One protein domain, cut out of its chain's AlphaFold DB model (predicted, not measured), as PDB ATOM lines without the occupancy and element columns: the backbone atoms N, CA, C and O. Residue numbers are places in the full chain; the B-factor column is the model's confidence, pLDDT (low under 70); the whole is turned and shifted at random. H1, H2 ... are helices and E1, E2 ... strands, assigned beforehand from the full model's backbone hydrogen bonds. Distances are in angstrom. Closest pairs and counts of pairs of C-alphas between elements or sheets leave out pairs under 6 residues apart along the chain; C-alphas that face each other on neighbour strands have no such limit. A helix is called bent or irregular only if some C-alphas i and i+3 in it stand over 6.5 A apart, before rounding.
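AT A GLANCE: This is residues 185 to 247 and 290 to 358 of the 363 residues of the protein "ubiquitin domain-containing protein UBFD1 isoform X1" of Callorhinus ursinus (UniProt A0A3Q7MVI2). One strongly twisted, curled antiparallel sheet of seven strands makes the body, with helix H3 over one face, mainly by E5 and E6. H1 and H2 only graze the sheet, and residues 290 to 297 of H2 stick out. The printed part has 132 residues, with three named helices and seven named strands in the chain order H1 E1 E2 E3 H2 E4 E5 E6 E7 H3; the sheet's order is E4 E3 E2 E1 E7 E6 E5. The class is mixed, helices and strands, in two layers, H3 on one face of the sheet. The whole is compact, with a radius of gyration of the C-alphas of 14.4 A and spans of 41 by 33 by 32 A.

IN THESE COORDINATES: H1 covers residues 188 to 194 and begins at C-alpha 188 (-10.916, -36.736, 16.885). E1 is residues 218 to 223, E2 residues 228 to 234, 19.9 A long, and E3 residues 239 to 245, 18.7 A. After the cut come H2, residues 290 to 299, and E4, residues 302 to 306. E5 is residues 313 to 318. E6, residues 321 to 330, is 23.9 A long and bends by 56 degrees at residue 324; E7, residues 338 to 345, is 19.2 A and bends by 62 degrees at residue 342. H3, residues 346 to 356, is 15.9 A long and ends at C-alpha 356 (-30.065, -44.023, -2.437); it is irregular, C-alphas 347 and 350 being 7.3 A apart.

HOW THE PARTS SIT: E1 E2 E3 and E5 E6 E7 are meanders, each strand the antiparallel neighbour of the one before. In the hairpin of E1 and E2, N 229 and O 221 are 2.8 A apart, within hydrogen-bond range; in that of E2 and E3, N 232 and O 241 are at 3.0 A. E4, an edge strand, pairs with E3 through N 303 and O 242, 2.9 A. E1 and E7 are antiparallel neighbours, with N 342 and O 222 within hydrogen-bond range at 2.9 A. In the hairpin of E6 and E7, N 341 and O 327 are at 2.8 A; in that of E5 and E6, N 316 and O 326 are at 2.9 A. E5 is the other edge strand, and E4 and E5 are apart. H3 is on the sheet at a height of 6.7 A, over none of the strands, but only just: 2 of its C-alphas fall on E6. The closest C-alphas of H3 and E6 are those of Thr 346 and Tyr 324, 5.2 A. H1 only grazes the sheet, with residues 190 to 194; H2 is only just on it, with 5 pairs of C-alphas within 10 A, and only grazes it with residues 298 to 299. Every O i to N i+4 pair is within hydrogen-bond range in H2, 5 of 7 in H3 and 1 of 3 in H1, where 3 of 4 O i to N i+3 pairs are.

THE WHOLE: The two C-alphas farthest apart, those of Arg 186 and Ser 290, are 43.9 A apart. Residues 248 to 289 are not printed, and C-alphas 247 and 290 are 19.6 A apart across the cut. The link from H1 to E1, residues 195 to 217, is long. Mean pLDDT of the printed part is 74.6; residues under 70 are 185 to 194, 196 to 212, 214 to 215, 245 to 247 and 290 to 301.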
ATOM      1  N   CYS A 185     -19.504 -36.478  16.316       46.81
ATOM      2  CA  CYS A 185     -18.807 -35.190  16.265       46.81
ATOM      3  C   CYS A 185     -17.593 -35.081  17.216       46.81
ATOM      4  O   CYS A 185     -16.608 -34.419  16.879       46.81
ATOM      5  N   ARG A 186     -17.606 -35.759  18.379       48.78
ATOM      6  CA  ARG A 186     -16.478 -35.769  19.335       48.78
ATOM      7  C   ARG A 186     -15.309 -36.657  18.916       48.78
ATOM      8  O   ARG A 186     -14.203 -36.461  19.430       48.78
ATOM      9  N   GLN A 187     -15.481 -37.607  17.990       60.75
ATOM     10  CA  GLN A 187     -14.347 -38.409  17.522       60.75
ATOM     11  C   GLN A 187     -13.310 -37.508  16.828       60.75
ATOM     12  O   GLN A 187     -13.623 -36.747  15.910       60.75
ATOM     13  N   LYS A 188     -12.040 -37.632  17.249       56.84
ATOM     14  CA  LYS A 188     -10.916 -36.736  16.885       56.84
ATOM     15  C   LYS A 188     -10.709 -36.510  15.375       56.84
ATOM     16  O   LYS A 188     -10.039 -35.549  15.006       56.84
ATOM     17  N   GLN A 189     -11.244 -37.379  14.515       60.38
ATOM     18  CA  GLN A 189     -11.146 -37.252  13.059       60.38
ATOM     19  C   GLN A 189     -12.133 -36.214  12.495       60.38
ATOM     20  O   GLN A 189     -11.721 -35.365  11.708       60.38
ATOM     21  N   HIS A 190     -13.394 -36.224  12.943       61.47
ATOM     22  CA  HIS A 190     -14.451 -35.334  12.441       61.47
ATOM     23  C   HIS A 190     -14.185 -33.881  12.849       61.47
ATOM     24  O   HIS A 190     -14.212 -32.981  12.009       61.47
ATOM     25  N   ARG A 191     -13.797 -33.650  14.115       62.84
ATOM     26  CA  ARG A 191     -13.468 -32.301  14.604       62.84
ATOM     27  C   ARG A 191     -12.335 -31.639  13.808       62.84
ATOM     28  O   ARG A 191     -12.429 -30.454  13.537       62.84
ATOM     29  N   LYS A 192     -11.338 -32.395  13.317       63.06
ATOM     30  CA  LYS A 192     -10.245 -31.889  12.447       63.06
ATOM     31  C   LYS A 192     -10.677 -31.581  10.993       63.06
ATOM     32  O   LYS A 192      -9.866 -31.144  10.168       63.06
ATOM     33  N   VAL A 193     -11.937 -31.831  10.638       65.94
ATOM     34  CA  VAL A 193     -12.548 -31.369   9.379       65.94
ATOM     35  C   VAL A 193     -13.447 -30.157   9.622       65.94
ATOM     36  O   VAL A 193     -13.422 -29.240   8.810       65.94
ATOM     37  N   LEU A 194     -14.166 -30.114  10.747       69.25
ATOM     38  CA  LEU A 194     -14.989 -28.964  11.149       69.25
ATOM     39  C   LEU A 194     -14.138 -27.734  11.532       69.25
ATOM     40  O   LEU A 194     -14.456 -26.620  11.135       69.25
ATOM     41  N   ASP A 195     -13.005 -27.954  12.204       70.12
ATOM     42  CA  ASP A 195     -11.990 -26.954  12.594       70.12
ATOM     43  C   ASP A 195     -11.391 -26.165  11.408       70.12
ATOM     44  O   ASP A 195     -10.868 -25.070  11.581       70.12
ATOM     45  N   LYS A 196     -11.530 -26.673  10.175       69.38
ATOM     46  CA  LYS A 196     -11.126 -25.968   8.942       69.38
ATOM     47  C   LYS A 196     -12.112 -24.872   8.514       69.38
ATOM     48  O   LYS A 196     -11.863 -24.207   7.512       69.38
ATOM     49  N   GLY A 197     -13.206 -24.691   9.255       67.00
ATOM     50  CA  GLY A 197     -14.243 -23.704   8.983       67.00
ATOM     51  C   GLY A 197     -15.219 -24.121   7.882       67.00
ATOM     52  O   GLY A 197     -15.079 -25.164   7.232       67.00
ATOM     53  N   LYS A 198     -16.238 -23.281   7.684       66.31
ATOM     54  CA  LYS A 198     -17.235 -23.455   6.627       66.31
ATOM     55  C   LYS A 198     -16.592 -23.200   5.251       66.31
ATOM     56  O   LYS A 198     -16.047 -22.117   5.047       66.31
ATOM     57  N   PRO A 199     -16.699 -24.122   4.279       66.75
ATOM     58  CA  PRO A 199     -16.299 -23.847   2.903       66.75
ATOM     59  C   PRO A 199     -17.224 -22.809   2.246       66.75
ATOM     60  O   PRO A 199     -18.431 -23.010   2.143       66.75
ATOM     61  N   GLU A 200     -16.636 -21.738   1.709       53.88
ATOM     62  CA  GLU A 200     -17.330 -20.663   0.965       53.88
ATOM     63  C   GLU A 200     -17.901 -21.123  -0.400       53.88
ATOM     64  O   GLU A 200     -18.634 -20.396  -1.060       53.88
ATOM     65  N   ASP A 201     -17.563 -22.350  -0.811       61.31
ATOM     66  CA  ASP A 201     -17.899 -23.016  -2.084       61.31
ATOM     67  C   ASP A 201     -19.116 -23.963  -1.949       61.31
ATOM     68  O   ASP A 201     -19.474 -24.662  -2.893       61.31
ATOM     69  N   VAL A 202     -19.737 -24.040  -0.763       60.19
ATOM     70  CA  VAL A 202     -20.963 -24.823  -0.528       60.19
ATOM     71  C   VAL A 202     -22.193 -23.934  -0.680       60.19
ATOM     72  O   VAL A 202     -22.276 -22.860  -0.084       60.19
ATOM     73  N   MET A 203     -23.179 -24.421  -1.438       62.56
ATOM     74  CA  MET A 203     -24.454 -23.731  -1.652       62.56
ATOM     75  C   MET A 203     -25.134 -23.364  -0.312       62.56
ATOM     76  O   MET A 203     -25.108 -24.156   0.640       62.56
ATOM     77  N   PRO A 204     -25.734 -22.164  -0.198       58.59
ATOM     78  CA  PRO A 204     -26.464 -21.770   1.003       58.59
ATOM     79  C   PRO A 204     -27.691 -22.671   1.178       58.59
ATOM     80  O   PRO A 204     -28.478 -22.811   0.245       58.59
ATOM     81  N   SER A 205     -27.847 -23.283   2.358       57.97
ATOM     82  CA  SER A 205     -29.026 -24.108   2.638       57.97
ATOM     83  C   SER A 205     -30.252 -23.228   2.890       57.97
ATOM     84  O   SER A 205     -30.170 -22.234   3.610       57.97
ATOM     85  N   VAL A 206     -31.400 -23.618   2.342       65.38
ATOM     86  CA  VAL A 206     -32.705 -23.016   2.636       65.38
ATOM     87  C   VAL A 206     -33.368 -23.808   3.763       65.38
ATOM     88  O   VAL A 206     -33.684 -24.988   3.603       65.38
ATOM     89  N   LYS A 207     -33.581 -23.175   4.921       57.62
ATOM     90  CA  LYS A 207     -34.246 -23.813   6.070       57.62
ATOM     91  C   LYS A 207     -35.691 -24.185   5.723       57.62
ATOM     92  O   LYS A 207     -36.445 -23.353   5.230       57.62
ATOM     93  N   GLY A 208     -36.077 -25.427   6.020       57.22
ATOM     94  CA  GLY A 208     -37.458 -25.911   5.896       57.22
ATOM     95  C   GLY A 208     -37.913 -26.337   4.493       57.22
ATOM     96  O   GLY A 208     -39.079 -26.690   4.339       57.22
ATOM     97  N   ALA A 209     -37.037 -26.342   3.483       60.41
ATOM     98  CA  ALA A 209     -37.364 -26.827   2.139       60.41
ATOM     99  C   ALA A 209     -36.636 -28.148   1.833       60.41
ATOM    100  O   ALA A 209     -35.410 -28.172   1.795       60.41
ATOM    101  N   GLN A 210     -37.371 -29.232   1.562       64.06
ATOM    102  CA  GLN A 210     -36.800 -30.432   0.935       64.06
ATOM    103  C   GLN A 210     -36.774 -30.209  -0.583       64.06
ATOM    104  O   GLN A 210     -37.787 -30.375  -1.268       64.06
ATOM    105  N   GLU A 211     -35.628 -29.797  -1.124       68.25
ATOM    106  CA  GLU A 211     -35.482 -29.610  -2.569       68.25
ATOM    107  C   GLU A 211     -35.130 -30.947  -3.242       68.25
ATOM    108  O   GLU A 211     -34.339 -31.742  -2.728       68.25
ATOM    109  N   ARG A 212     -35.712 -31.221  -4.418       68.44
ATOM    110  CA  ARG A 212     -35.313 -32.393  -5.213       68.44
ATOM    111  C   ARG A 212     -33.862 -32.244  -5.666       68.44
ATOM    112  O   ARG A 212     -33.429 -31.144  -5.996       68.44
ATOM    113  N   LEU A 213     -33.140 -33.363  -5.746       72.25
ATOM    114  CA  LEU A 213     -31.745 -33.360  -6.188       72.25
ATOM    115  C   LEU A 213     -31.608 -32.698  -7.570       72.25
ATOM    116  O   LEU A 213     -32.246 -33.163  -8.521       72.25
ATOM    117  N   PRO A 214     -30.782 -31.648  -7.712       66.00
ATOM    118  CA  PRO A 214     -30.532 -31.046  -9.008       66.00
ATOM    119  C   PRO A 214     -29.679 -31.983  -9.870       66.00
ATOM    120  O   PRO A 214     -28.786 -32.674  -9.386       66.00
ATOM    121  N   THR A 215     -29.883 -31.939 -11.188       63.47
ATOM    122  CA  THR A 215     -29.018 -32.620 -12.175       63.47
ATOM    123  C   THR A 215     -27.605 -32.005 -12.247       63.47
ATOM    124  O   THR A 215     -26.714 -32.527 -12.917       63.47
ATOM    125  N   VAL A 216     -27.398 -30.869 -11.573       70.81
ATOM    126  CA  VAL A 216     -26.119 -30.164 -11.424       70.81
ATOM    127  C   VAL A 216     -25.278 -30.863 -10.341       70.81
ATOM    128  O   VAL A 216     -25.820 -31.203  -9.290       70.81
ATOM    129  N   PRO A 217     -23.963 -31.081 -10.541       74.00
ATOM    130  CA  PRO A 217     -23.101 -31.649  -9.505       74.00
ATOM    131  C   PRO A 217     -23.051 -30.755  -8.259       74.00
ATOM    132  O   PRO A 217     -22.653 -29.593  -8.347       74.00
ATOM    133  N   LEU A 218     -23.366 -31.318  -7.091       79.75
ATOM    134  CA  LEU A 218     -23.148 -30.649  -5.809       79.75
ATOM    135  C   LEU A 218     -21.637 -30.545  -5.554       79.75
ATOM    136  O   LEU A 218     -20.898 -31.512  -5.764       79.75
ATOM    137  N   SER A 219     -21.174 -29.375  -5.114       74.94
ATOM    138  CA  SER A 219     -19.757 -29.030  -4.932       74.94
ATOM    139  C   SER A 219     -19.524 -28.335  -3.585       74.94
ATOM    140  O   SER A 219     -20.464 -27.894  -2.928       74.94
ATOM    141  N   GLY A 220     -18.255 -28.256  -3.181       74.06
ATOM    142  CA  GLY A 220     -17.791 -27.543  -1.989       74.06
ATOM    143  C   GLY A 220     -17.621 -28.410  -0.738       74.06
ATOM    144  O   GLY A 220     -16.836 -28.043   0.136       74.06
ATOM    145  N   MET A 221     -18.285 -29.568  -0.665       85.94
ATOM    146  CA  MET A 221     -18.222 -30.479   0.486       85.94
ATOM    147  C   MET A 221     -16.799 -30.998   0.759       85.94
ATOM    148  O   MET A 221     -15.974 -31.104  -0.151       85.94
ATOM    149  N   TYR A 222     -16.515 -31.402   1.999       84.31
ATOM    150  CA  TYR A 222     -15.218 -31.982   2.384       84.31
ATOM    151  C   TYR A 222     -15.280 -33.500   2.616       84.31
ATOM    152  O   TYR A 222     -16.317 -34.037   2.983       84.31
ATOM    153  N   ASN A 223     -14.144 -34.188   2.453       85.56
ATOM    154  CA  ASN A 223     -13.906 -35.569   2.920       85.56
ATOM    155  C   ASN A 223     -13.189 -35.568   4.296       85.56
ATOM    156  O   ASN A 223     -12.719 -34.524   4.745       85.56
ATOM    157  N   LYS A 224     -12.982 -36.734   4.925       79.88
ATOM    158  CA  LYS A 224     -12.240 -36.936   6.193       79.88
ATOM    159  C   LYS A 224     -10.824 -36.334   6.226       79.88
ATOM    160  O   LYS A 224     -10.324 -35.990   7.291       79.88
ATOM    161  N   SER A 225     -10.187 -36.148   5.068       75.94
ATOM    162  CA  SER A 225      -8.889 -35.461   4.952       75.94
ATOM    163  C   SER A 225      -9.006 -33.924   4.888       75.94
ATOM    164  O   SER A 225      -8.033 -33.217   5.142       75.94
ATOM    165  N   GLY A 226     -10.183 -33.375   4.573       73.88
ATOM    166  CA  GLY A 226     -10.401 -31.963   4.223       73.88
ATOM    167  C   GLY A 226     -10.141 -31.618   2.749       73.88
ATOM    168  O   GLY A 226      -9.955 -30.452   2.425       73.88
ATOM    169  N   GLY A 227     -10.097 -32.609   1.852       81.31
ATOM    170  CA  GLY A 227     -10.095 -32.366   0.402       81.31
ATOM    171  C   GLY A 227     -11.510 -32.078  -0.110       81.31
ATOM    172  O   GLY A 227     -12.455 -32.695   0.387       81.31
ATOM    173  N   LYS A 228     -11.654 -31.165  -1.083       82.88
ATOM    174  CA  LYS A 228     -12.950 -30.828  -1.700       82.88
ATOM    175  C   LYS A 228     -13.489 -32.004  -2.528       82.88
ATOM    176  O   LYS A 228     -12.770 -32.590  -3.342       82.88
ATOM    177  N   VAL A 229     -14.765 -32.321  -2.344       84.50
ATOM    178  CA  VAL A 229     -15.510 -33.387  -3.024       84.50
ATOM    179  C   VAL A 229     -16.675 -32.773  -3.795       84.50
ATOM    180  O   VAL A 229     -17.366 -31.892  -3.288       84.50
ATOM    181  N   ARG A 230     -16.912 -33.277  -5.008       85.31
ATOM    182  CA  ARG A 230     -18.181 -33.124  -5.726       85.31
ATOM    183  C   ARG A 230     -18.961 -34.439  -5.703       85.31
ATOM    184  O   ARG A 230     -18.357 -35.508  -5.813       85.31
ATOM    185  N   LEU A 231     -20.284 -34.349  -5.612       85.94
ATOM    186  CA  LEU A 231     -21.211 -35.470  -5.767       85.94
ATOM    187  C   LEU A 231     -22.124 -35.175  -6.960       85.94
ATOM    188  O   LEU A 231     -22.837 -34.174  -6.955       85.94
ATOM    189  N   THR A 232     -22.118 -36.041  -7.973       85.69
ATOM    190  CA  THR A 232     -23.058 -35.948  -9.102       85.69
ATOM    191  C   THR A 232     -24.009 -37.135  -9.079       85.69
ATOM    192  O   THR A 232     -23.562 -38.281  -9.141       85.69
ATOM    193  N   PHE A 233     -25.314 -36.870  -9.031       85.25
ATOM    194  CA  PHE A 233     -26.355 -37.896  -9.061       85.25
ATOM    195  C   PHE A 233     -26.870 -38.071 -10.492       85.25
ATOM    196  O   PHE A 233     -27.437 -37.152 -11.078       85.25
ATOM    197  N   LYS A 234     -26.680 -39.260 -11.065       84.75
ATOM    198  CA  LYS A 234     -27.255 -39.646 -12.356       84.75
ATOM    199  C   LYS A 234     -28.475 -40.535 -12.142       84.75
ATOM    200  O   LYS A 234     -28.369 -41.755 -12.225       84.75
ATOM    201  N   LEU A 235     -29.624 -39.903 -11.912       81.88
ATOM    202  CA  LEU A 235     -30.910 -40.575 -11.681       81.88
ATOM    203  C   LEU A 235     -31.289 -41.547 -12.819       81.88
ATOM    204  O   LEU A 235     -31.732 -42.655 -12.557       81.88
ATOM    205  N   GLU A 236     -31.036 -41.175 -14.077       81.19
ATOM    206  CA  GLU A 236     -31.278 -42.022 -15.265       81.19
ATOM    207  C   GLU A 236     -30.407 -43.295 -15.307       81.19
ATOM    208  O   GLU A 236     -30.779 -44.285 -15.930       81.19
ATOM    209  N   GLN A 237     -29.232 -43.272 -14.671       80.00
ATOM    210  CA  GLN A 237     -28.210 -44.327 -14.771       80.00
ATOM    211  C   GLN A 237     -27.959 -45.031 -13.428       80.00
ATOM    212  O   GLN A 237     -26.984 -45.776 -13.315       80.00
ATOM    213  N   ASP A 238     -28.801 -44.748 -12.427       84.31
ATOM    214  CA  ASP A 238     -28.732 -45.225 -11.039       84.31
ATOM    215  C   ASP A 238     -27.323 -45.111 -10.413       84.31
ATOM    216  O   ASP A 238     -26.807 -46.034  -9.784       84.31
ATOM    217  N   GLN A 239     -26.641 -43.981 -10.647       86.88
ATOM    218  CA  GLN A 239     -25.211 -43.823 -10.343       86.88
ATOM    219  C   GLN A 239     -24.866 -42.543  -9.576       86.88
ATOM    220  O   GLN A 239     -25.223 -41.436  -9.981       86.88
ATOM    221  N   LEU A 240     -24.058 -42.697  -8.524       88.12
ATOM    222  CA  LEU A 240     -23.403 -41.627  -7.777       88.12
ATOM    223  C   LEU A 240     -21.961 -41.521  -8.260       88.12
ATOM    224  O   LEU A 240     -21.210 -42.495  -8.284       88.12
ATOM    225  N   TRP A 241     -21.578 -40.322  -8.671       87.44
ATOM    226  CA  TRP A 241     -20.252 -40.013  -9.180       87.44
ATOM    227  C   TRP A 241     -19.540 -39.127  -8.153       87.44
ATOM    228  O   TRP A 241     -19.823 -37.931  -8.050       87.44
ATOM    229  N   ILE A 242     -18.631 -39.720  -7.375       88.31
ATOM    230  CA  ILE A 242     -17.849 -39.037  -6.340       88.31
ATOM    231  C   ILE A 242     -16.534 -38.557  -6.953       88.31
ATOM    232  O   ILE A 242     -15.640 -39.347  -7.256       88.31
ATOM    233  N   GLY A 243     -16.400 -37.248  -7.149       83.88
ATOM    234  CA  GLY A 243     -15.175 -36.647  -7.675       83.88
ATOM    235  C   GLY A 243     -14.381 -35.931  -6.593       83.88
ATOM    236  O   GLY A 243     -14.835 -34.919  -6.065       83.88
ATOM    237  N   THR A 244     -13.161 -36.379  -6.308       76.69
ATOM    238  CA  THR A 244     -12.216 -35.592  -5.503       76.69
ATOM    239  C   THR A 244     -11.613 -34.482  -6.367       76.69
ATOM    240  O   THR A 244     -10.910 -34.763  -7.339       76.69
ATOM    241  N   LYS A 245     -11.862 -33.209  -6.029       66.56
ATOM    242  CA  LYS A 245     -11.150 -32.075  -6.640       66.56
ATOM    243  C   LYS A 245      -9.782 -31.986  -5.971       66.56
ATOM    244  O   LYS A 245      -9.635 -31.338  -4.936       66.56
ATOM    245  N   ASP A 246      -8.791 -32.650  -6.564       49.03
ATOM    246  CA  ASP A 246      -7.386 -32.416  -6.233       49.03
ATOM    247  C   ASP A 246      -7.085 -30.918  -6.217       49.03
ATOM    248  O   ASP A 246      -7.496 -30.175  -7.116       49.03
ATOM    249  N   SER A 247      -6.317 -30.491  -5.218       40.88
ATOM    250  CA  SER A 247      -5.857 -29.118  -5.055       40.88
ATOM    251  C   SER A 247      -4.776 -28.765  -6.079       40.88
ATOM    252  O   SER A 247      -3.626 -28.470  -5.745       40.88
ATOM    253  N   SER A 290     -12.590 -26.512 -24.765       46.66
ATOM    254  CA  SER A 290     -12.379 -26.238 -23.334       46.66
ATOM    255  C   SER A 290     -13.353 -27.035 -22.454       46.66
ATOM    256  O   SER A 290     -12.940 -27.720 -21.519       46.66
ATOM    257  N   GLN A 291     -14.644 -27.020 -22.800       47.69
ATOM    258  CA  GLN A 291     -15.700 -27.676 -22.026       47.69
ATOM    259  C   GLN A 291     -15.637 -29.215 -22.116       47.69
ATOM    260  O   GLN A 291     -15.818 -29.907 -21.112       47.69
ATOM    261  N   VAL A 292     -15.292 -29.766 -23.285       49.62
ATOM    262  CA  VAL A 292     -15.022 -31.200 -23.477       49.62
ATOM    263  C   VAL A 292     -13.754 -31.612 -22.736       49.62
ATOM    264  O   VAL A 292     -13.775 -32.630 -22.051       49.62
ATOM    265  N   LEU A 293     -12.674 -30.824 -22.780       51.12
ATOM    266  CA  LEU A 293     -11.448 -31.135 -22.039       51.12
ATOM    267  C   LEU A 293     -11.694 -31.109 -20.524       51.12
ATOM    268  O   LEU A 293     -11.229 -32.002 -19.822       51.12
ATOM    269  N   GLN A 294     -12.482 -30.155 -20.019       50.06
ATOM    270  CA  GLN A 294     -12.929 -30.128 -18.624       50.06
ATOM    271  C   GLN A 294     -13.784 -31.360 -18.273       50.06
ATOM    272  O   GLN A 294     -13.540 -31.985 -17.243       50.06
ATOM    273  N   SER A 295     -14.710 -31.775 -19.144       43.38
ATOM    274  CA  SER A 295     -15.512 -32.998 -18.970       43.38
ATOM    275  C   SER A 295     -14.661 -34.283 -18.969       43.38
ATOM    276  O   SER A 295     -14.854 -35.166 -18.130       43.38
ATOM    277  N   VAL A 296     -13.657 -34.380 -19.843       44.16
ATOM    278  CA  VAL A 296     -12.711 -35.510 -19.896       44.16
ATOM    279  C   VAL A 296     -11.802 -35.533 -18.659       44.16
ATOM    280  O   VAL A 296     -11.568 -36.595 -18.083       44.16
ATOM    281  N   LEU A 297     -11.351 -34.373 -18.171       46.00
ATOM    282  CA  LEU A 297     -10.537 -34.280 -16.952       46.00
ATOM    283  C   LEU A 297     -11.367 -34.548 -15.680       46.00
ATOM    284  O   LEU A 297     -10.858 -35.128 -14.722       46.00
ATOM    285  N   VAL A 298     -12.668 -34.230 -15.690       50.50
ATOM    286  CA  VAL A 298     -13.637 -34.689 -14.678       50.50
ATOM    287  C   VAL A 298     -13.703 -36.221 -14.634       50.50
ATOM    288  O   VAL A 298     -13.672 -36.792 -13.542       50.50
ATOM    289  N   HIS A 299     -13.734 -36.903 -15.782       49.56
ATOM    290  CA  HIS A 299     -13.838 -38.368 -15.834       49.56
ATOM    291  C   HIS A 299     -12.638 -39.102 -15.217       49.56
ATOM    292  O   HIS A 299     -12.824 -40.173 -14.646       49.56
ATOM    293  N   GLN A 300     -11.425 -38.543 -15.285       47.53
ATOM    294  CA  GLN A 300     -10.199 -39.255 -14.893       47.53
ATOM    295  C   GLN A 300     -10.017 -39.436 -13.368       47.53
ATOM    296  O   GLN A 300      -9.174 -40.227 -12.949       47.53
ATOM    297  N   ARG A 301     -10.782 -38.718 -12.531       62.25
ATOM    298  CA  ARG A 301     -10.749 -38.816 -11.050       62.25
ATOM    299  C   ARG A 301     -12.149 -38.750 -10.431       62.25
ATOM    300  O   ARG A 301     -12.402 -37.981  -9.504       62.25
ATOM    301  N   THR A 302     -13.081 -39.512 -11.000       72.81
ATOM    302  CA  THR A 302     -14.443 -39.660 -10.469       72.81
ATOM    303  C   THR A 302     -14.739 -41.135 -10.233       72.81
ATOM    304  O   THR A 302     -14.828 -41.909 -11.184       72.81
ATOM    305  N   GLU A 303     -14.888 -41.509  -8.966       82.06
ATOM    306  CA  GLU A 303     -15.334 -42.834  -8.541       82.06
ATOM    307  C   GLU A 303     -16.828 -42.978  -8.863       82.06
ATOM    308  O   GLU A 303     -17.612 -42.060  -8.608       82.06
ATOM    309  N   LYS A 304     -17.223 -44.095  -9.481       87.94
ATOM    310  CA  LYS A 304     -18.601 -44.339  -9.928       87.94
ATOM    311  C   LYS A 304     -19.199 -45.484  -9.126       87.94
ATOM    312  O   LYS A 304     -18.688 -46.599  -9.178       87.94
ATOM    313  N   LEU A 305     -20.286 -45.199  -8.424       87.31
ATOM    314  CA  LEU A 305     -20.969 -46.113  -7.518       87.31
ATOM    315  C   LEU A 305     -22.419 -46.305  -7.995       87.31
ATOM    316  O   LEU A 305     -23.122 -45.306  -8.143       87.31
ATOM    317  N   PRO A 306     -22.896 -47.537  -8.235       86.25
ATOM    318  CA  PRO A 306     -24.331 -47.812  -8.382       86.25
ATOM    319  C   PRO A 306     -25.082 -47.480  -7.080       86.25
ATOM    320  O   PRO A 306     -24.516 -47.735  -6.012       86.25
ATOM    321  N   MET A 307     -26.336 -46.993  -7.116       81.12
ATOM    322  CA  MET A 307     -27.104 -46.727  -5.875       81.12
ATOM    323  C   MET A 307     -27.182 -47.992  -5.020       81.12
ATOM    324  O   MET A 307     -26.769 -47.976  -3.864       81.12
ATOM    325  N   GLY A 308     -27.567 -49.120  -5.629       80.38
ATOM    326  CA  GLY A 308     -27.668 -50.424  -4.962       80.38
ATOM    327  C   GLY A 308     -26.354 -51.013  -4.415       80.38
ATOM    328  O   GLY A 308     -26.371 -52.097  -3.838       80.38
ATOM    329  N   SER A 309     -25.206 -50.338  -4.578       83.81
ATOM    330  CA  SER A 309     -23.965 -50.686  -3.859       83.81
ATOM    331  C   SER A 309     -23.860 -50.018  -2.483       83.81
ATOM    332  O   SER A 309     -23.096 -50.484  -1.638       83.81
ATOM    333  N   ILE A 310     -24.618 -48.944  -2.245       87.38
ATOM    334  CA  ILE A 310     -24.641 -48.204  -0.985       87.38
ATOM    335  C   ILE A 310     -25.671 -48.860  -0.064       87.38
ATOM    336  O   ILE A 310     -26.873 -48.773  -0.289       87.38
ATOM    337  N   LYS A 311     -25.203 -49.536   0.988       83.31
ATOM    338  CA  LYS A 311     -26.079 -50.349   1.853       83.31
ATOM    339  C   LYS A 311     -26.831 -49.559   2.919       83.31
ATOM    340  O   LYS A 311     -27.842 -50.028   3.429       83.31
ATOM    341  N   ASN A 312     -26.288 -48.410   3.301       86.31
ATOM    342  CA  ASN A 312     -26.805 -47.556   4.361       86.31
ATOM    343  C   ASN A 312     -26.288 -46.124   4.161       86.31
ATOM    344  O   ASN A 312     -25.186 -45.926   3.631       86.31
ATOM    345  N   VAL A 313     -27.066 -45.141   4.614       87.38
ATOM    346  CA  VAL A 313     -26.724 -43.716   4.593       87.38
ATOM    347  C   VAL A 313     -26.988 -43.134   5.979       87.38
ATOM    348  O   VAL A 313     -28.134 -43.001   6.392       87.38
ATOM    349  N   VAL A 314     -25.922 -42.771   6.692       87.75
ATOM    350  CA  VAL A 314     -26.007 -42.093   7.998       87.75
ATOM    351  C   VAL A 314     -25.935 -40.581   7.774       87.75
ATOM    352  O   VAL A 314     -25.178 -40.134   6.911       87.75
ATOM    353  N   SER A 315     -26.693 -39.788   8.535       87.31
ATOM    354  CA  SER A 315     -26.656 -38.319   8.487       87.31
ATOM    355  C   SER A 315     -26.757 -37.720   9.887       87.31
ATOM    356  O   SER A 315     -27.728 -38.004  10.580       87.31
ATOM    357  N   GLU A 316     -25.819 -36.853  10.258       85.12
ATOM    358  CA  GLU A 316     -25.770 -36.172  11.560       85.12
ATOM    359  C   GLU A 316     -25.698 -34.645  11.353       85.12
ATOM    360  O   GLU A 316     -24.939 -34.202  10.480       85.12
ATOM    361  N   PRO A 317     -26.442 -33.822  12.114       84.62
ATOM    362  CA  PRO A 317     -26.334 -32.364  12.048       84.62
ATOM    363  C   PRO A 317     -24.977 -31.883  12.580       84.62
ATOM    364  O   PRO A 317     -24.383 -32.494  13.472       84.62
ATOM    365  N   ILE A 318     -24.463 -30.773  12.047       82.94
ATOM    366  CA  ILE A 318     -23.186 -30.204  12.494       82.94
ATOM    367  C   ILE A 318     -23.408 -29.305  13.720       82.94
ATOM    368  O   ILE A 318     -24.165 -28.335  13.668       82.94
ATOM    369  N   GLU A 319     -22.705 -29.596  14.820       75.38
ATOM    370  CA  GLU A 319     -22.687 -28.755  16.027       75.38
ATOM    371  C   GLU A 319     -22.300 -27.303  15.662       75.38
ATOM    372  O   GLU A 319     -21.230 -27.057  15.104       75.38
ATOM    373  N   GLY A 320     -23.189 -26.344  15.948       74.75
ATOM    374  CA  GLY A 320     -23.032 -24.924  15.594       74.75
ATOM    375  C   GLY A 320     -23.545 -24.515  14.203       74.75
ATOM    376  O   GLY A 320     -23.620 -23.320  13.923       74.75
ATOM    377  N   HIS A 321     -23.941 -25.460  13.342       77.81
ATOM    378  CA  HIS A 321     -24.415 -25.192  11.979       77.81
ATOM    379  C   HIS A 321     -25.560 -26.134  11.552       77.81
ATOM    380  O   HIS A 321     -25.381 -26.993  10.694       77.81
ATOM    381  N   GLU A 322     -26.762 -25.920  12.094       76.56
ATOM    382  CA  GLU A 322     -27.999 -26.664  11.760       76.56
ATOM    383  C   GLU A 322     -28.382 -26.661  10.259       76.56
ATOM    384  O   GLU A 322     -29.038 -27.579   9.763       76.56
ATOM    385  N   ASP A 323     -27.915 -25.660   9.508       81.88
ATOM    386  CA  ASP A 323     -28.031 -25.566   8.045       81.88
ATOM    387  C   ASP A 323     -27.271 -26.666   7.281       81.88
ATOM    388  O   ASP A 323     -27.469 -26.833   6.074       81.88
ATOM    389  N   TYR A 324     -26.389 -27.407   7.961       84.38
ATOM    390  CA  TYR A 324     -25.507 -28.390   7.350       84.38
ATOM    391  C   TYR A 324     -25.427 -29.687   8.154       84.38
ATOM    392  O   TYR A 324     -25.298 -29.703   9.376       84.38
ATOM    393  N   HIS A 325     -25.414 -30.799   7.427       86.81
ATOM    394  CA  HIS A 325     -25.178 -32.131   7.968       86.81
ATOM    395  C   HIS A 325     -23.828 -32.683   7.490       86.81
ATOM    396  O   HIS A 325     -23.279 -32.286   6.454       86.81
ATOM    397  N   MET A 326     -23.296 -33.647   8.235       87.31
ATOM    398  CA  MET A 326     -22.341 -34.620   7.712       87.31
ATOM    399  C   MET A 326     -23.087 -35.902   7.332       87.31
ATOM    400  O   MET A 326     -24.008 -36.320   8.030       87.31
ATOM    401  N   MET A 327     -22.699 -36.526   6.223       89.38
ATOM    402  CA  MET A 327     -23.294 -37.763   5.717       89.38
ATOM    403  C   MET A 327     -22.230 -38.841   5.513       89.38
ATOM    404  O   MET A 327     -21.081 -38.543   5.179       89.38
ATOM    405  N   ALA A 328     -22.620 -40.103   5.675       89.81
ATOM    406  CA  ALA A 328     -21.756 -41.257   5.472       89.81
ATOM    407  C   ALA A 328     -22.423 -42.289   4.561       89.81
ATOM    408  O   ALA A 328     -23.466 -42.842   4.906       89.81
ATOM    409  N   PHE A 329     -21.794 -42.588   3.424       90.00
ATOM    410  CA  PHE A 329     -22.250 -43.631   2.501       90.00
ATOM    411  C   PHE A 329     -21.545 -44.952   2.825       90.00
ATOM    412  O   PHE A 329     -20.312 -44.996   2.852       90.00
ATOM    413  N   GLN A 330     -22.291 -46.032   3.077       89.38
ATOM    414  CA  GLN A 330     -21.700 -47.351   3.331       89.38
ATOM    415  C   GLN A 330     -21.358 -48.064   2.015       89.38
ATOM    416  O   GLN A 330     -22.221 -48.695   1.408       89.38
ATOM    417  N   LEU A 331     -20.090 -48.001   1.595       86.19
ATOM    418  CA  LEU A 331     -19.623 -48.538   0.305       86.19
ATOM    419  C   LEU A 331     -19.176 -50.012   0.359       86.19
ATOM    420  O   LEU A 331     -18.636 -50.540  -0.610       86.19
ATOM    421  N   GLY A 332     -19.340 -50.684   1.499       83.31
ATOM    422  CA  GLY A 332     -18.848 -52.045   1.710       83.31
ATOM    423  C   GLY A 332     -19.660 -52.828   2.744       83.31
ATOM    424  O   GLY A 332     -20.568 -52.287   3.370       83.31
ATOM    425  N   PRO A 333     -19.358 -54.122   2.945       78.00
ATOM    426  CA  PRO A 333     -20.090 -54.980   3.878       78.00
ATOM    427  C   PRO A 333     -19.787 -54.698   5.360       78.00
ATOM    428  O   PRO A 333     -20.415 -55.310   6.219       78.00
ATOM    429  N   THR A 334     -18.830 -53.821   5.676       79.44
ATOM    430  CA  THR A 334     -18.406 -53.507   7.047       79.44
ATOM    431  C   THR A 334     -18.675 -52.048   7.406       79.44
ATOM    432  O   THR A 334     -18.723 -51.166   6.548       79.44
ATOM    433  N   GLU A 335     -18.793 -51.776   8.704       73.69
ATOM    434  CA  GLU A 335     -18.899 -50.420   9.271       73.69
ATOM    435  C   GLU A 335     -17.584 -49.618   9.143       73.69
ATOM    436  O   GLU A 335     -17.551 -48.422   9.403       73.69
ATOM    437  N   ALA A 336     -16.485 -50.244   8.706       76.31
ATOM    438  CA  ALA A 336     -15.236 -49.547   8.393       76.31
ATOM    439  C   ALA A 336     -15.256 -48.870   7.003       76.31
ATOM    440  O   ALA A 336     -14.429 -48.001   6.729       76.31
ATOM    441  N   SER A 337     -16.193 -49.250   6.125       84.38
ATOM    442  CA  SER A 337     -16.289 -48.782   4.731       84.38
ATOM    443  C   SER A 337     -17.201 -47.559   4.540       84.38
ATOM    444  O   SER A 337     -17.767 -47.377   3.461       84.38
ATOM    445  N   TYR A 338     -17.351 -46.708   5.560       88.25
ATOM    446  CA  TYR A 338     -18.069 -45.435   5.431       88.25
ATOM    447  C   TYR A 338     -17.231 -44.371   4.701       88.25
ATOM    448  O   TYR A 338     -16.136 -43.994   5.140       88.25
ATOM    449  N   TYR A 339     -17.780 -43.833   3.611       88.06
ATOM    450  CA  TYR A 339     -17.271 -42.635   2.946       88.06
ATOM    451  C   TYR A 339     -17.935 -41.394   3.554       88.06
ATOM    452  O   TYR A 339     -19.120 -41.154   3.336       88.06
ATOM    453  N   TRP A 340     -17.165 -40.619   4.320       87.88
ATOM    454  CA  TRP A 340     -17.641 -39.436   5.042       87.88
ATOM    455  C   TRP A 340     -17.569 -38.165   4.194       87.88
ATOM    456  O   TRP A 340     -16.494 -37.797   3.714       87.88
ATOM    457  N   VAL A 341     -18.704 -37.474   4.084       88.69
ATOM    458  CA  VAL A 341     -18.875 -36.176   3.425       88.69
ATOM    459  C   VAL A 341     -19.375 -35.159   4.451       88.69
ATOM    460  O   VAL A 341     -20.340 -35.415   5.163       88.69
ATOM    461  N   TYR A 342     -18.728 -34.002   4.534       87.81
ATOM    462  CA  TYR A 342     -19.042 -32.936   5.490       87.81
ATOM    463  C   TYR A 342     -19.554 -31.698   4.754       87.81
ATOM    464  O   TYR A 342     -19.106 -31.427   3.637       87.81
ATOM    465  N   TRP A 343     -20.413 -30.920   5.421       85.75
ATOM    466  CA  TRP A 343     -21.053 -29.710   4.888       85.75
ATOM    467  C   TRP A 343     -22.026 -29.985   3.730       85.75
ATOM    468  O   TRP A 343     -22.026 -29.284   2.722       85.75
ATOM    469  N   VAL A 344     -22.868 -31.014   3.871       86.56
ATOM    470  CA  VAL A 344     -24.007 -31.236   2.967       86.56
ATOM    471  C   VAL A 344     -25.154 -30.304   3.393       86.56
ATOM    472  O   VAL A 344     -25.524 -30.347   4.568       86.56
ATOM    473  N   PRO A 345     -25.718 -29.463   2.502       85.50
ATOM    474  CA  PRO A 345     -26.876 -28.624   2.822       85.50
ATOM    475  C   PRO A 345     -28.077 -29.471   3.252       85.50
ATOM    476  O   PRO A 345     -28.435 -30.423   2.551       85.50
ATOM    477  N   THR A 346     -28.722 -29.111   4.365       84.94
ATOM    478  CA  THR A 346     -29.838 -29.886   4.941       84.94
ATOM    479  C   THR A 346     -30.969 -30.126   3.928       84.94
ATOM    480  O   THR A 346     -31.500 -31.232   3.877       84.94
ATOM    481  N   GLN A 347     -31.249 -29.169   3.028       84.31
ATOM    482  CA  GLN A 347     -32.298 -29.280   1.992       84.31
ATOM    483  C   GLN A 347     -32.181 -30.496   1.056       84.31
ATOM    484  O   GLN A 347     -33.183 -30.922   0.482       84.31
ATOM    485  N   TYR A 348     -30.971 -31.049   0.886       84.25
ATOM    486  CA  TYR A 348     -30.717 -32.202   0.016       84.25
ATOM    487  C   TYR A 348     -30.549 -33.518   0.780       84.25
ATOM    488  O   TYR A 348     -30.603 -34.571   0.151       84.25
ATOM    489  N   VAL A 349     -30.353 -33.498   2.102       85.44
ATOM    490  CA  VAL A 349     -30.020 -34.698   2.897       85.44
ATOM    491  C   VAL A 349     -31.066 -35.796   2.710       85.44
ATOM    492  O   VAL A 349     -30.719 -36.933   2.385       85.44
ATOM    493  N   ASP A 350     -32.346 -35.453   2.837       85.50
ATOM    494  CA  ASP A 350     -33.433 -36.429   2.733       85.50
ATOM    495  C   ASP A 350     -33.726 -36.816   1.282       85.50
ATOM    496  O   ASP A 350     -33.984 -37.979   0.992       85.50
ATOM    497  N   ALA A 351     -33.556 -35.892   0.332       85.44
ATOM    498  CA  ALA A 351     -33.612 -36.217  -1.093       85.44
ATOM    499  C   ALA A 351     -32.474 -37.172  -1.531       85.44
ATOM    500  O   ALA A 351     -32.673 -37.982  -2.439       85.44
ATOM    501  N   ILE A 352     -31.303 -37.131  -0.877       87.06
ATOM    502  CA  ILE A 352     -30.221 -38.112  -1.063       87.06
ATOM    503  C   ILE A 352     -30.624 -39.464  -0.455       87.06
ATOM    504  O   ILE A 352     -30.466 -40.480  -1.131       87.06
ATOM    505  N   LYS A 353     -31.178 -39.499   0.769       86.50
ATOM    506  CA  LYS A 353     -31.681 -40.742   1.397       86.50
ATOM    507  C   LYS A 353     -32.737 -41.426   0.520       86.50
ATOM    508  O   LYS A 353     -32.541 -42.582   0.159       86.50
ATOM    509  N   ASP A 354     -33.775 -40.692   0.112       85.94
ATOM    510  CA  ASP A 354     -34.859 -41.143  -0.779       85.94
ATOM    511  C   ASP A 354     -34.342 -41.749  -2.094       85.94
ATOM    512  O   ASP A 354     -34.930 -42.687  -2.632       85.94
ATOM    513  N   THR A 355     -33.263 -41.178  -2.635       82.88
ATOM    514  CA  THR A 355     -32.674 -41.602  -3.914       82.88
ATOM    515  C   THR A 355     -31.800 -42.845  -3.754       82.88
ATOM    516  O   THR A 355     -31.807 -43.708  -4.624       82.88
ATOM    517  N   VAL A 356     -31.046 -42.947  -2.655       83.69
ATOM    518  CA  VAL A 356     -30.065 -44.023  -2.437       83.69
ATOM    519  C   VAL A 356     -30.694 -45.270  -1.809       83.69
ATOM    520  O   VAL A 356     -30.359 -46.384  -2.199       83.69
ATOM    521  N   LEU A 357     -31.592 -45.095  -0.837       81.94
ATOM    522  CA  LEU A 357     -32.268 -46.189  -0.124       81.94
ATOM    523  C   LEU A 357     -33.618 -46.564  -0.758       81.94
ATOM    524  O   LEU A 357     -34.234 -47.551  -0.358       81.94
ATOM    525  N   GLY A 358     -34.069 -45.779  -1.740       75.38
ATOM    526  CA  GLY A 358     -35.405 -45.855  -2.312       75.38
ATOM    527  C   GLY A 358     -36.458 -45.175  -1.435       75.38
ATOM    528  O   GLY A 358     -36.318 -45.035  -0.218       75.38
TER     529      GLY A 358